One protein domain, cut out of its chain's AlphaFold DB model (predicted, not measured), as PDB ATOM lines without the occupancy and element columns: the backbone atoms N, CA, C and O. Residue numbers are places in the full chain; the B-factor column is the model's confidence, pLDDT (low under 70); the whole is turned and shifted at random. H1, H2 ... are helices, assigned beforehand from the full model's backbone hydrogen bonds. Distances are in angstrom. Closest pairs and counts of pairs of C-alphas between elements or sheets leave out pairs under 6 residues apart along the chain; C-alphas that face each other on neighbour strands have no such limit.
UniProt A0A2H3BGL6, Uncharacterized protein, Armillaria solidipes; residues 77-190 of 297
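AT A GLANCE: This is residues 77 to 190 of the 297 residues of an uncharacterized protein of Armillaria solidipes (UniProt A0A2H3BGL6). The hairpin of H4 and H5 crosses the first part of long H1, H3 packs on H4, and H2 folds back at H1's other end. The 114 printed residues include six named helices, H1 to H6, and no named strand: all helix, compact, radius of gyration of the C-alphas 14.7 A, spans 45 by 35 by 26 A.

HOW THE PARTS SIT: H1, residues 78 to 94, touches H5, residues 163 to 174, about perpendicular at 84 degrees; the closest C-alphas, Ala 84 and Val 163, are 5.1 A apart. H4, residues 140 to 149, touches H3, residues 118 to 127. H1 and H2, residues 100 to 107, only just touch, with 3 pairs of C-alphas within 8 A. H6, residues 183 to 186, touches no helix. O i to N i+4 pairs within hydrogen-bond range are 1 of 4 in H2, with 1 of 5 for i+3.

IN THESE COORDINATES: H1, 23.6 A long, begins at C-alpha 78 (48.264, 28.823, 31.558); H6 ends at C-alpha 186 (40.532, 49.212, 31.277).

THE WHOLE: The printed part has no cut. The links H3 to H4 and H4 to H5 are long. Residues 96 to 121 and 176 to 190 are among those under pLDDT 70.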
ATOM      1  N   ASN A  77      50.452  25.481  29.606       62.25
ATOM      2  CA  ASN A  77      49.886  25.372  30.952       62.25
ATOM      3  C   ASN A  77      49.577  26.741  31.585       62.25
ATOM      4  O   ASN A  77      50.051  27.042  32.682       62.25
ATOM      5  N   HIS A  78      48.753  27.575  30.948       67.44
ATOM      6  CA  HIS A  78      48.264  28.823  31.558       67.44
ATOM      7  C   HIS A  78      47.509  28.557  32.859       67.44
ATOM      8  O   HIS A  78      47.447  29.434  33.720       67.44
ATOM      9  N   SER A  79      46.948  27.353  33.027       80.81
ATOM     10  CA  SER A  79      46.253  26.971  34.252       80.81
ATOM     11  C   SER A  79      47.165  27.026  35.475       80.81
ATOM     12  O   SER A  79      46.700  27.499  36.499       80.81
ATOM     13  N   ALA A  80      48.447  26.655  35.369       85.31
ATOM     14  CA  ALA A  80      49.364  26.641  36.515       85.31
ATOM     15  C   ALA A  80      49.675  28.056  37.033       85.31
ATOM     16  O   ALA A  80      49.687  28.299  38.237       85.31
ATOM     17  N   GLY A  81      49.884  29.020  36.126       85.38
ATOM     18  CA  GLY A  81      50.086  30.423  36.503       85.38
ATOM     19  C   GLY A  81      48.831  31.038  37.123       85.38
ATOM     20  O   GLY A  81      48.915  31.723  38.142       85.38
ATOM     21  N   VAL A  82      47.659  30.749  36.543       87.31
ATOM     22  CA  VAL A  82      46.376  31.199  37.097       87.31
ATOM     23  C   VAL A  82      46.125  30.579  38.470       87.31
ATOM     24  O   VAL A  82      45.778  31.303  39.395       87.31
ATOM     25  N   GLU A  83      46.333  29.274  38.620       86.25
ATOM     26  CA  GLU A  83      46.157  28.533  39.871       86.25
ATOM     27  C   GLU A  83      47.081  29.047  40.976       86.25
ATOM     28  O   GLU A  83      46.622  29.241  42.100       86.25
ATOM     29  N   ALA A  84      48.343  29.355  40.663       87.62
ATOM     30  CA  ALA A  84      49.282  29.922  41.629       87.62
ATOM     31  C   ALA A  84      48.813  31.288  42.162       87.62
ATOM     32  O   ALA A  84      48.806  31.503  43.372       87.62
ATOM     33  N   VAL A  85      48.378  32.196  41.278       86.06
ATOM     34  CA  VAL A  85      47.857  33.522  41.674       86.06
ATOM     35  C   VAL A  85      46.575  33.389  42.480       86.06
ATOM     36  O   VAL A  85      46.395  34.054  43.494       86.06
ATOM     37  N   VAL A  86      45.681  32.521  42.025       84.31
ATOM     38  CA  VAL A  86      44.396  32.262  42.662       84.31
ATOM     39  C   VAL A  86      44.594  31.683  44.066       84.31
ATOM     40  O   VAL A  86      43.988  32.189  45.002       84.31
ATOM     41  N   THR A  87      45.485  30.702  44.226       85.69
ATOM     42  CA  THR A  87      45.846  30.110  45.527       85.69
ATOM     43  C   THR A  87      46.440  31.151  46.466       85.69
ATOM     44  O   THR A  87      46.045  31.221  47.623       85.69
ATOM     45  N   TYR A  88      47.333  32.000  45.956       85.75
ATOM     46  CA  TYR A  88      47.932  33.079  46.735       85.75
ATOM     47  C   TYR A  88      46.897  34.102  47.213       85.75
ATOM     48  O   TYR A  88      46.878  34.459  48.383       85.75
ATOM     49  N   ILE A  89      45.984  34.534  46.338       81.00
ATOM     50  CA  ILE A  89      44.861  35.404  46.719       81.00
ATOM     51  C   ILE A  89      44.000  34.721  47.788       81.00
ATOM     52  O   ILE A  89      43.569  35.372  48.734       81.00
ATOM     53  N   ASP A  90      43.753  33.419  47.654       78.75
ATOM     54  CA  ASP A  90      42.981  32.664  48.638       78.75
ATOM     55  C   ASP A  90      43.657  32.644  50.013       78.75
ATOM     56  O   ASP A  90      42.996  32.841  51.031       78.75
ATOM     57  N   GLU A  91      44.969  32.434  50.039       81.88
ATOM     58  CA  GLU A  91      45.778  32.440  51.255       81.88
ATOM     59  C   GLU A  91      45.802  33.829  51.909       81.88
ATOM     60  O   GLU A  91      45.546  33.934  53.104       81.88
ATOM     61  N   VAL A  92      45.996  34.893  51.126       76.81
ATOM     62  CA  VAL A  92      46.040  36.277  51.631       76.81
ATOM     63  C   VAL A  92      44.679  36.738  52.168       76.81
ATOM     64  O   VAL A  92      44.597  37.321  53.245       76.81
ATOM     65  N   PHE A  93      43.584  36.487  51.441       69.44
ATOM     66  CA  PHE A  93      42.263  37.015  51.813       69.44
ATOM     67  C   PHE A  93      41.444  36.098  52.720       69.44
ATOM     68  O   PHE A  93      40.513  36.561  53.379       69.44
ATOM     69  N   PHE A  94      41.721  34.794  52.720       71.56
ATOM     70  CA  PHE A  94      40.923  33.807  53.453       71.56
ATOM     71  C   PHE A  94      41.767  32.869  54.329       71.56
ATOM     72  O   PHE A  94      41.213  31.929  54.909       71.56
ATOM     73  N   GLY A  95      43.078  33.101  54.435       72.50
ATOM     74  CA  GLY A  95      43.977  32.374  55.327       72.50
ATOM     75  C   GLY A  95      43.797  32.739  56.802       72.50
ATOM     76  O   GLY A  95      43.077  33.664  57.174       72.50
ATOM     77  N   THR A  96      44.456  31.974  57.672       64.75
ATOM     78  CA  THR A  96      44.373  32.143  59.134       64.75
ATOM     79  C   THR A  96      45.091  33.386  59.656       64.75
ATOM     80  O   THR A  96      44.821  33.787  60.786       64.75
ATOM     81  N   ASP A  97      45.957  33.988  58.839       57.25
ATOM     82  CA  ASP A  97      46.817  35.121  59.197       57.25
ATOM     83  C   ASP A  97      46.314  36.459  58.621       57.25
ATOM     84  O   ASP A  97      47.065  37.428  58.560       57.25
ATOM     85  N   ALA A  98      45.043  36.525  58.204       52.28
ATOM     86  CA  ALA A  98      44.445  37.706  57.587       52.28
ATOM     87  C   ALA A  98      44.291  38.880  58.579       52.28
ATOM     88  O   ALA A  98      43.200  39.157  59.081       52.28
ATOM     89  N   ASP A  99      45.372  39.622  58.822       54.19
ATOM     90  CA  ASP A  99      45.288  41.049  59.137       54.19
ATOM     91  C   ASP A  99      45.002  41.782  57.817       54.19
ATOM     92  O   ASP A  99      45.908  42.334  57.184       54.19
ATOM     93  N   GLU A 100      43.727  41.736  57.393       53.88
ATOM     94  CA  GLU A 100      43.229  42.275  56.115       53.88
ATOM     95  C   GLU A 100      43.879  43.637  55.792       53.88
ATOM     96  O   GLU A 100      44.410  43.820  54.702       53.88
ATOM     97  N   ASP A 101      43.958  44.553  56.761       49.41
ATOM     98  CA  ASP A 101      44.401  45.939  56.556       49.41
ATOM     99  C   ASP A 101      45.909  46.134  56.294       49.41
ATOM    100  O   ASP A 101      46.290  47.114  55.647       49.41
ATOM    101  N   THR A 102      46.790  45.243  56.768       51.84
ATOM    102  CA  THR A 102      48.253  45.448  56.643       51.84
ATOM    103  C   THR A 102      48.792  44.890  55.324       51.84
ATOM    104  O   THR A 102      49.747  45.422  54.753       51.84
ATOM    105  N   GLU A 103      48.158  43.846  54.791       52.66
ATOM    106  CA  GLU A 103      48.643  43.140  53.603       52.66
ATOM    107  C   GLU A 103      48.132  43.749  52.284       52.66
ATOM    108  O   GLU A 103      48.862  43.741  51.286       52.66
ATOM    109  N   TYR A 104      46.975  44.432  52.299       48.84
ATOM    110  CA  TYR A 104      46.510  45.281  51.185       48.84
ATOM    111  C   TYR A 104      47.571  46.300  50.732       48.84
ATOM    112  O   TYR A 104      47.713  46.557  49.536       48.84
ATOM    113  N   ALA A 105      48.347  46.854  51.670       49.66
ATOM    114  CA  ALA A 105      49.417  47.809  51.379       49.66
ATOM    115  C   ALA A 105      50.639  47.163  50.698       49.66
ATOM    116  O   ALA A 105      51.385  47.836  49.986       49.66
ATOM    117  N   THR A 106      50.836  45.855  50.878       52.00
ATOM    118  CA  THR A 106      51.981  45.112  50.324       52.00
ATOM    119  C   THR A 106      51.726  44.704  48.873       52.00
ATOM    120  O   THR A 106      52.639  44.722  48.049       52.00
ATOM    121  N   LEU A 107      50.465  44.418  48.532       52.06
ATOM    122  CA  LEU A 107      50.028  44.165  47.155       52.06
ATOM    123  C   LEU A 107      49.879  45.438  46.316       52.06
ATOM    124  O   LEU A 107      49.792  45.349  45.091       52.06
ATOM    125  N   ASN A 108      49.860  46.608  46.961       50.97
ATOM    126  CA  ASN A 108      49.626  47.889  46.307       50.97
ATOM    127  C   ASN A 108      50.539  49.002  46.874       50.97
ATOM    128  O   ASN A 108      50.065  49.906  47.563       50.97
ATOM    129  N   PRO A 109      51.860  48.965  46.603       43.81
ATOM    130  CA  PRO A 109      52.814  49.913  47.188       43.81
ATOM    131  C   PRO A 109      52.685  51.356  46.661       43.81
ATOM    132  O   PRO A 109      53.326  52.256  47.198       43.81
ATOM    133  N   GLU A 110      51.870  51.605  45.630       43.41
ATOM    134  CA  GLU A 110      51.681  52.920  45.010       43.41
ATOM    135  C   GLU A 110      50.186  53.304  44.980       43.41
ATOM    136  O   GLU A 110      49.351  52.493  44.578       43.41
ATOM    137  N   PRO A 111      49.804  54.556  45.305       38.12
ATOM    138  CA  PRO A 111      48.400  54.998  45.357       38.12
ATOM    139  C   PRO A 111      47.703  55.090  43.980       38.12
ATOM    140  O   PRO A 111      46.575  55.572  43.883       38.12
ATOM    141  N   HIS A 112      48.355  54.623  42.911       38.34
ATOM    142  CA  HIS A 112      47.825  54.567  41.547       38.34
ATOM    143  C   HIS A 112      48.024  53.206  40.859       38.34
ATOM    144  O   HIS A 112      47.721  53.083  39.669       38.34
ATOM    145  N   SER A 113      48.514  52.174  41.561       38.78
ATOM    146  CA  SER A 113      48.573  50.828  40.994       38.78
ATOM    147  C   SER A 113      47.208  50.154  41.111       38.78
ATOM    148  O   SER A 113      46.550  50.142  42.149       38.78
ATOM    149  N   PHE A 114      46.751  49.662  39.970       45.31
ATOM    150  CA  PHE A 114      45.524  48.915  39.800       45.31
ATOM    151  C   PHE A 114      45.388  47.831  40.878       45.31
ATOM    152  O   PHE A 114      46.257  46.973  41.019       45.31
ATOM    153  N   GLU A 115      44.293  47.879  41.632       52.38
ATOM    154  CA  GLU A 115      44.035  46.934  42.708       52.38
ATOM    155  C   GLU A 115      43.952  45.505  42.139       52.38
ATOM    156  O   GLU A 115      43.043  45.172  41.367       52.38
ATOM    157  N   LEU A 116      44.877  44.628  42.544       53.03
ATOM    158  CA  LEU A 116      44.715  43.171  42.463       53.03
ATOM    159  C   LEU A 116      43.611  42.747  43.443       53.03
ATOM    160  O   LEU A 116      43.835  42.063  44.436       53.03
ATOM    161  N   THR A 117      42.392  43.208  43.189       57.19
ATOM    162  CA  THR A 117      41.206  42.808  43.924       57.19
ATOM    163  C   THR A 117      40.533  41.633  43.218       57.19
ATOM    164  O   THR A 117      40.625  41.480  41.995       57.19
ATOM    165  N   PRO A 118      39.777  40.801  43.951       60.19
ATOM    166  CA  PRO A 118      39.004  39.714  43.351       60.19
ATOM    167  C   PRO A 118      38.158  40.110  42.111       60.19
ATOM    168  O   PRO A 118      38.059  39.308  41.177       60.19
ATOM    169  N   PRO A 119      37.563  41.322  42.020       57.75
ATOM    170  CA  PRO A 119      36.860  41.781  40.821       57.75
ATOM    171  C   PRO A 119      37.749  41.998  39.593       57.75
ATOM    172  O   PRO A 119      37.268  41.812  38.476       57.75
ATOM    173  N   SER A 120      39.014  42.383  39.755       66.31
ATOM    174  CA  SER A 120      39.887  42.658  38.615       66.31
ATOM    175  C   SER A 120      40.482  41.385  38.011       66.31
ATOM    176  O   SER A 120      40.514  41.222  36.789       66.31
ATOM    177  N   VAL A 121      40.804  40.411  38.863       69.31
ATOM    178  CA  VAL A 121      41.158  39.033  38.479       69.31
ATOM    179  C   VAL A 121      40.028  38.377  37.677       69.31
ATOM    180  O   VAL A 121      40.261  37.660  36.701       69.31
ATOM    181  N   ARG A 122      38.773  38.672  38.035       73.31
ATOM    182  CA  ARG A 122      37.589  38.116  37.370       73.31
ATOM    183  C   ARG A 122      37.475  38.492  35.894       73.31
ATOM    184  O   ARG A 122      37.031  37.651  35.119       73.31
ATOM    185  N   TRP A 123      37.818  39.717  35.498       74.94
ATOM    186  CA  TRP A 123      37.513  40.220  34.150       74.94
ATOM    187  C   TRP A 123      38.229  39.461  33.027       74.94
ATOM    188  O   TRP A 123      37.624  39.148  32.005       74.94
ATOM    189  N   TYR A 124      39.489  39.082  33.216       77.50
ATOM    190  CA  TYR A 124      40.232  38.348  32.182       77.50
ATOM    191  C   TYR A 124      39.905  36.856  32.180       77.50
ATOM    192  O   TYR A 124      39.867  36.226  31.127       77.50
ATOM    193  N   LEU A 125      39.546  36.297  33.337       81.75
ATOM    194  CA  LEU A 125      38.941  34.966  33.388       81.75
ATOM    195  C   LEU A 125      37.547  34.952  32.739       81.75
ATOM    196  O   LEU A 125      37.126  33.920  32.214       81.75
ATOM    197  N   TRP A 126      36.847  36.089  32.744       77.00
ATOM    198  CA  TRP A 126      35.553  36.266  32.090       77.00
ATOM    199  C   TRP A 126      35.668  36.280  30.568       77.00
ATOM    200  O   TRP A 126      34.887  35.600  29.910       77.00
ATOM    201  N   SER A 127      36.670  36.956  29.997       80.94
ATOM    202  CA  SER A 127      36.876  36.975  28.535       80.94
ATOM    203  C   SER A 127      37.122  35.576  27.953       80.94
ATOM    204  O   SER A 127      36.814  35.310  26.793       80.94
ATOM    205  N   ARG A 128      37.562  34.621  28.787       83.44
ATOM    206  CA  ARG A 128      37.621  33.192  28.449       83.44
ATOM    207  C   ARG A 128      36.250  32.615  28.044       83.44
ATOM    208  O   ARG A 128      36.204  31.656  27.275       83.44
ATOM    209  N   GLN A 129      35.148  33.144  28.579       81.06
ATOM    210  CA  GLN A 129      33.771  32.741  28.244       81.06
ATOM    211  C   GLN A 129      33.278  33.357  26.933       81.06
ATOM    212  O   GLN A 129      32.339  32.846  26.335       81.06
ATOM    213  N   GLU A 130      33.913  34.435  26.481       81.62
ATOM    214  CA  GLU A 130      33.542  35.143  25.253       81.62
ATOM    215  C   GLU A 130      34.205  34.534  24.009       81.62
ATOM    216  O   GLU A 130      33.876  34.907  22.882       81.62
ATOM    217  N   LEU A 131      35.110  33.564  24.199       82.69
ATOM    218  CA  LEU A 131      35.764  32.845  23.112       82.69
ATOM    219  C   LEU A 131      34.738  32.131  22.226       82.69
ATOM    220  O   LEU A 131      33.962  31.292  22.679       82.69
ATOM    221  N   GLN A 132      34.804  32.424  20.935       85.38
ATOM    222  CA  GLN A 132      34.062  31.763  19.872       85.38
ATOM    223  C   GLN A 132      34.978  30.783  19.122       85.38
ATOM    224  O   GLN A 132      36.202  30.933  19.145       85.38
ATOM    225  N   PRO A 133      34.427  29.803  18.382       82.88
ATOM    226  CA  PRO A 133      35.230  28.921  17.527       82.88
ATOM    227  C   PRO A 133      36.086  29.666  16.492       82.88
ATOM    228  O   PRO A 133      37.114  29.156  16.058       82.88
ATOM    229  N   THR A 134      35.663  30.870  16.100       87.44
ATOM    230  CA  THR A 134      36.361  31.760  15.162       87.44
ATOM    231  C   THR A 134      37.336  32.718  15.845       87.44
ATOM    232  O   THR A 134      38.015  33.486  15.163       87.44
ATOM    233  N   THR A 135      37.428  32.700  17.178       85.38
ATOM    234  CA  THR A 135      38.342  33.563  17.922       85.38
ATOM    235  C   THR A 135      39.783  33.120  17.685       85.38
ATOM    236  O   THR A 135      40.226  32.083  18.179       85.38
ATOM    237  N   GLY A 136      40.513  33.918  16.905       87.00
ATOM    238  CA  GLY A 136      41.924  33.697  16.605       87.00
ATOM    239  C   GLY A 136      42.854  34.031  17.775       87.00
ATOM    240  O   GLY A 136      42.432  34.575  18.794       87.00
ATOM    241  N   SER A 137      44.147  33.757  17.590       83.56
ATOM    242  CA  SER A 137      45.205  33.948  18.597       83.56
ATOM    243  C   SER A 137      45.391  35.393  19.075       83.56
ATOM    244  O   SER A 137      45.994  35.609  20.114       83.56
ATOM    245  N   GLY A 138      44.861  36.388  18.358       84.81
ATOM    246  CA  GLY A 138      44.942  37.802  18.746       84.81
ATOM    247  C   GLY A 138      43.941  38.245  19.819       84.81
ATOM    248  O   GLY A 138      43.894  39.429  20.142       84.81
ATOM    249  N   ALA A 139      43.102  37.349  20.342       86.12
ATOM    250  CA  ALA A 139      42.132  37.710  21.371       86.12
ATOM    251  C   ALA A 139      42.798  38.021  22.716       86.12
ATOM    252  O   ALA A 139      43.771  37.375  23.103       86.12
ATOM    253  N   SER A 140      42.213  38.954  23.475       84.88
ATOM    254  CA  SER A 140      42.741  39.403  24.770       84.88
ATOM    255  C   SER A 140      42.984  38.262  25.754       84.88
ATOM    256  O   SER A 140      43.938  38.313  26.519       84.88
ATOM    257  N   PHE A 141      42.150  37.217  25.727       86.88
ATOM    258  CA  PHE A 141      42.354  36.041  26.571       86.88
ATOM    259  C   PHE A 141      43.664  35.305  26.241       86.88
ATOM    260  O   PHE A 141      44.391  34.933  27.154       86.88
ATOM    261  N   TYR A 142      43.994  35.129  24.959       88.12
ATOM    262  CA  TYR A 142      45.243  34.471  24.567       88.12
ATOM    263  C   TYR A 142      46.456  35.340  24.881       88.12
ATOM    264  O   TYR A 142      47.422  34.829  25.425       88.12
ATOM    265  N   GLY A 143      46.370  36.656  24.659       88.88
ATOM    266  CA  GLY A 143      47.437  37.569  25.076       88.88
ATOM    267  C   GLY A 143      47.674  37.549  26.591       88.88
ATOM    268  O   GLY A 143      48.818  37.584  27.035       88.88
ATOM    269  N   PHE A 144      46.607  37.424  27.386       89.06
ATOM    270  CA  PHE A 144      46.703  37.235  28.833       89.06
ATOM    271  C   PHE A 144      47.363  35.897  29.201       89.06
ATOM    272  O   PHE A 144      48.211  35.849  30.087       89.06
ATOM    273  N   CYS A 145      47.019  34.803  28.517       89.69
ATOM    274  CA  CYS A 145      47.711  33.527  28.704       89.69
ATOM    275  C   CYS A 145      49.196  33.629  28.340       89.69
ATOM    276  O   CYS A 145      50.036  33.170  29.108       89.69
ATOM    277  N   ASP A 146      49.528  34.281  27.225       89.81
ATOM    278  CA  ASP A 146      50.905  34.438  26.757       89.81
ATOM    279  C   ASP A 146      51.767  35.204  27.766       89.81
ATOM    280  O   ASP A 146      52.934  34.859  27.952       89.81
ATOM    281  N   THR A 147      51.226  36.207  28.466       89.81
ATOM    282  CA  THR A 147      52.000  36.913  29.502       89.81
ATOM    283  C   THR A 147      52.291  36.055  30.723       89.81
ATOM    284  O   THR A 147      53.337  36.245  31.342       89.81
ATOM    285  N   LEU A 148      51.410  35.110  31.053       90.62
ATOM    286  CA  LEU A 148      51.625  34.151  32.135       90.62
ATOM    287  C   LEU A 148      52.537  32.990  31.719       90.62
ATOM    288  O   LEU A 148      53.268  32.450  32.550       90.62
ATOM    289  N   GLU A 149      52.483  32.578  30.453       90.56
ATOM    290  CA  GLU A 149      53.190  31.401  29.955       90.56
ATOM    291  C   GLU A 149      54.577  31.724  29.383       90.56
ATOM    292  O   GLU A 149      55.475  30.881  29.452       90.56
ATOM    293  N   VAL A 150      54.803  32.916  28.828       90.31
ATOM    294  CA  VAL A 150      56.023  33.223  28.068       90.31
ATOM    295  C   VAL A 150      56.935  34.177  28.832       90.31
ATOM    296  O   VAL A 150      56.628  35.348  29.051       90.31
ATOM    297  N   LYS A 151      58.141  33.698  29.151       91.62
ATOM    298  CA  LYS A 151      59.216  34.502  29.745       91.62
ATOM    299  C   LYS A 151      60.457  34.402  28.869       91.62
ATOM    300  O   LYS A 151      60.971  33.314  28.639       91.62
ATOM    301  N   ASN A 152      60.957  35.541  28.384       91.31
ATOM    302  CA  ASN A 152      62.136  35.608  27.506       91.31
ATOM    303  C   ASN A 152      62.020  34.701  26.262       91.31
ATOM    304  O   ASN A 152      62.975  34.019  25.901       91.31
ATOM    305  N   SER A 153      60.839  34.672  25.634       89.06
ATOM    306  CA  SER A 153      60.523  33.813  24.477       89.06
ATOM    307  C   SER A 153      60.592  32.305  24.750       89.06
ATOM    308  O   SER A 153      60.639  31.511  23.812       89.06
ATOM    309  N   VAL A 154      60.589  31.899  26.021       88.88
ATOM    310  CA  VAL A 154      60.518  30.500  26.448       88.88
ATOM    311  C   VAL A 154      59.145  30.253  27.065       88.88
ATOM    312  O   VAL A 154      58.707  31.020  27.924       88.88
ATOM    313  N   SER A 155      58.468  29.192  26.621       89.06
ATOM    314  CA  SER A 155      57.210  28.730  27.212       89.06
ATOM    315  C   SER A 155      57.448  28.097  28.583       89.06
ATOM    316  O   SER A 155      58.465  27.443  28.818       89.06
ATOM    317  N   THR A 156      56.498  28.296  29.486       87.69
ATOM    318  CA  THR A 156      56.553  27.821  30.869       87.69
ATOM    319  C   THR A 156      56.595  26.285  30.968       87.69
ATOM    320  O   THR A 156      55.990  25.605  30.132       87.69
ATOM    321  N   PRO A 157      57.295  25.699  31.963       88.56
ATOM    322  CA  PRO A 157      57.192  24.268  32.259       88.56
ATOM    323  C   PRO A 157      55.807  23.901  32.826       88.56
ATOM    324  O   PRO A 157      54.989  24.767  33.119       88.56
ATOM    325  N   GLU A 158      55.541  22.606  33.041       83.69
ATOM    326  CA  GLU A 158      54.263  22.138  33.615       83.69
ATOM    327  C   GLU A 158      53.941  22.726  34.994       83.69
ATOM    328  O   GLU A 158      52.777  22.953  35.303       83.69
ATOM    329  N   SER A 159      54.960  23.058  35.782       86.56
ATOM    330  CA  SER A 159      54.813  23.703  37.091       86.56
ATOM    331  C   SER A 159      54.534  25.211  37.031       86.56
ATOM    332  O   SER A 159      54.413  25.846  38.076       86.56
ATOM    333  N   GLY A 160      54.509  25.821  35.843       89.62
ATOM    334  CA  GLY A 160      54.492  27.275  35.708       89.62
ATOM    335  C   GLY A 160      55.836  27.932  36.069       89.62
ATOM    336  O   GLY A 160      56.825  27.272  36.401       89.62
ATOM    337  N   TRP A 161      55.870  29.267  36.036       91.62
ATOM    338  CA  TRP A 161      57.034  30.080  36.427       91.62
ATOM    339  C   TRP A 161      57.092  30.414  37.930       91.62
ATOM    340  O   TRP A 161      58.005  31.122  38.358       91.62
ATOM    341  N   GLY A 162      56.129  29.923  38.717       91.75
ATOM    342  CA  GLY A 162      55.939  30.273  40.125       91.75
ATOM    343  C   GLY A 162      55.037  31.495  40.340       91.75
ATOM    344  O   GLY A 162      54.776  32.271  39.415       91.75
ATOM    345  N   VAL A 163      54.561  31.650  41.580       90.88
ATOM    346  CA  VAL A 163      53.589  32.683  41.980       90.88
ATOM    347  C   VAL A 163      54.109  34.103  41.752       90.88
ATOM    348  O   VAL A 163      53.388  34.916  41.186       90.88
ATOM    349  N   ASP A 164      55.378  34.382  42.065       90.94
ATOM    350  CA  ASP A 164      55.967  35.721  41.914       90.94
ATOM    351  C   ASP A 164      55.941  36.199  40.461       90.94
ATOM    352  O   ASP A 164      55.604  37.346  40.159       90.94
ATOM    353  N   HIS A 165      56.281  35.301  39.530       91.19
ATOM    354  CA  HIS A 165      56.213  35.616  38.112       91.19
ATOM    355  C   HIS A 165      54.769  35.805  37.665       91.19
ATOM    356  O   HIS A 165      54.488  36.775  36.968       91.19
ATOM    357  N   ALA A 166      53.873  34.899  38.059       91.12
ATOM    358  CA  ALA A 166      52.479  34.953  37.650       91.12
ATOM    359  C   ALA A 166      51.784  36.224  38.172       91.12
ATOM    360  O   ALA A 166      51.126  36.905  37.392       91.12
ATOM    361  N   LEU A 167      52.010  36.613  39.432       88.62
ATOM    362  CA  LEU A 167      51.523  37.872  40.012       88.62
ATOM    363  C   LEU A 167      52.089  39.085  39.276       88.62
ATOM    364  O   LEU A 167      51.335  39.973  38.883       88.62
ATOM    365  N   SER A 168      53.403  39.114  39.043       88.69
ATOM    366  CA  SER A 168      54.056  40.221  38.338       88.69
ATOM    367  C   SER A 168      53.566  40.352  36.891       88.69
ATOM    368  O   SER A 168      53.266  41.456  36.431       88.69
ATOM    369  N   ALA A 169      53.437  39.235  36.174       89.56
ATOM    370  CA  ALA A 169      52.927  39.189  34.808       89.56
ATOM    371  C   ALA A 169      51.454  39.610  34.737       89.56
ATOM    372  O   ALA A 169      51.090  40.408  33.872       89.56
ATOM    373  N   TRP A 170      50.630  39.142  35.678       88.69
ATOM    374  CA  TRP A 170      49.228  39.531  35.779       88.69
ATOM    375  C   TRP A 170      49.100  41.026  36.086       88.69
ATOM    376  O   TRP A 170      48.444  41.740  35.336       88.69
ATOM    377  N   ALA A 171      49.786  41.550  37.105       84.00
ATOM    378  CA  ALA A 171      49.794  42.982  37.425       84.00
ATOM    379  C   ALA A 171      50.251  43.841  36.232       84.00
ATOM    380  O   ALA A 171      49.653  44.873  35.913       84.00
ATOM    381  N   LYS A 172      51.278  43.386  35.507       85.00
ATOM    382  CA  LYS A 172      51.762  44.047  34.291       85.00
ATOM    383  C   LYS A 172      50.729  44.037  33.162       85.00
ATOM    384  O   LYS A 172      50.659  45.014  32.416       85.00
ATOM    385  N   TRP A 173      49.950  42.965  33.025       84.56
ATOM    386  CA  TRP A 173      48.844  42.879  32.066       84.56
ATOM    387  C   TRP A 173      47.711  43.853  32.402       84.56
ATOM    388  O   TRP A 173      47.126  44.459  31.509       84.56
ATOM    389  N   LEU A 174      47.450  44.047  33.695       78.06
ATOM    390  CA  LEU A 174      46.465  45.001  34.210       78.06
ATOM    391  C   LEU A 174      46.912  46.462  34.063       78.06
ATOM    392  O   LEU A 174      46.094  47.378  34.139       78.06
ATOM    393  N   THR A 175      48.207  46.697  33.847       75.19
ATOM    394  CA  THR A 175      48.745  48.045  33.690       75.19
ATOM    395  C   THR A 175      48.407  48.585  32.289       75.19
ATOM    396  O   THR A 175      48.787  47.962  31.293       75.19
ATOM    397  N   PRO A 176      47.765  49.768  32.168       60.94
ATOM    398  CA  PRO A 176      47.248  50.306  30.899       60.94
ATOM    399  C   PRO A 176      48.276  50.481  29.770       60.94
ATOM    400  O   PRO A 176      47.903  50.686  28.618       60.94
ATOM    401  N   THR A 177      49.573  50.429  30.076       56.72
ATOM    402  CA  THR A 177      50.659  50.695  29.126       56.72
ATOM    403  C   THR A 177      50.939  49.554  28.146       56.72
ATOM    404  O   THR A 177      51.573  49.811  27.126       56.72
ATOM    405  N   ASN A 178      50.464  48.324  28.395       50.62
ATOM    406  CA  ASN A 178      50.713  47.176  27.504       50.62
ATOM    407  C   ASN A 178      49.515  46.757  26.636       50.62
ATOM    408  O   ASN A 178      49.690  45.940  25.733       50.62
ATOM    409  N   SER A 179      48.315  47.301  26.858       48.41
ATOM    410  CA  SER A 179      47.138  46.959  26.056       48.41
ATOM    411  C   SER A 179      46.898  48.010  24.967       48.41
ATOM    412  O   SER A 179      46.185  48.990  25.169       48.41
ATOM    413  N   THR A 180      47.439  47.779  23.767       43.47
ATOM    414  CA  THR A 180      46.910  48.402  22.534       43.47
ATOM    415  C   THR A 180      45.475  47.949  22.232       43.47
ATOM    416  O   THR A 180      44.807  48.531  21.384       43.47
ATOM    417  N   VAL A 181      44.987  46.935  22.954       47.94
ATOM    418  CA  VAL A 181      43.593  46.499  22.989       47.94
ATOM    419  C   VAL A 181      42.854  47.320  24.051       47.94
ATOM    420  O   VAL A 181      42.913  47.013  25.237       47.94
ATOM    421  N   ASP A 182      42.237  48.417  23.614       44.31
ATOM    422  CA  ASP A 182      41.311  49.267  24.369       44.31
ATOM    423  C   ASP A 182      41.711  49.599  25.814       44.31
ATOM    424  O   ASP A 182      41.039  49.254  26.790       44.31
ATOM    425  N   ALA A 183      42.730  50.449  25.951       42.22
ATOM    426  CA  ALA A 183      42.930  51.245  27.162       42.22
ATOM    427  C   ALA A 183      41.644  51.988  27.606       42.22
ATOM    428  O   ALA A 183      41.495  52.286  28.787       42.22
ATOM    429  N   ALA A 184      40.678  52.224  26.705       42.00
ATOM    430  CA  ALA A 184      39.366  52.800  27.014       42.00
ATOM    431  C   ALA A 184      38.398  51.855  27.763       42.00
ATOM    432  O   ALA A 184      37.458  52.341  28.391       42.00
ATOM    433  N   ALA A 185      38.602  50.534  27.728       47.41
ATOM    434  CA  ALA A 185      37.834  49.582  28.536       47.41
ATOM    435  C   ALA A 185      38.459  49.380  29.928       47.41
ATOM    436  O   ALA A 185      37.730  49.242  30.905       47.41
ATOM    437  N   ASN A 186      39.794  49.443  30.026       43.97
ATOM    438  CA  ASN A 186      40.532  49.212  31.277       43.97
ATOM    439  C   ASN A 186      40.713  50.472  32.145       43.97
ATOM    440  O   ASN A 186      40.904  50.350  33.349       43.97
ATOM    441  N   THR A 187      40.629  51.680  31.571       39.50
ATOM    442  CA  THR A 187      40.628  52.947  32.343       39.50
ATOM    443  C   THR A 187      39.235  53.403  32.768       39.50
ATOM    444  O   THR A 187      39.116  54.381  33.506       39.50
ATOM    445  N   ARG A 188      38.173  52.690  32.366       42.50
ATOM    446  CA  ARG A 188      36.844  52.849  32.966       42.50
ATOM    447  C   ARG A 188      36.856  52.186  34.332       42.50
ATOM    448  O   ARG A 188      36.466  51.037  34.494       42.50
ATOM    449  N   ASP A 189      37.417  52.946  35.258       38.56
ATOM    450  CA  ASP A 189      37.056  53.048  36.658       38.56
ATOM    451  C   ASP A 189      36.109  51.934  37.138       38.56
ATOM    452  O   ASP A 189      34.937  51.866  36.758       38.56
ATOM    453  N   CYS A 190      36.592  51.096  38.057       40.88
ATOM    454  CA  CYS A 190      35.727  50.198  38.825       40.88
ATOM    455  C   CYS A 190      34.643  50.977  39.616       40.88
ATOM    456  O   CYS A 190      33.716  50.371  40.162       40.88
TER     457      CYS A 190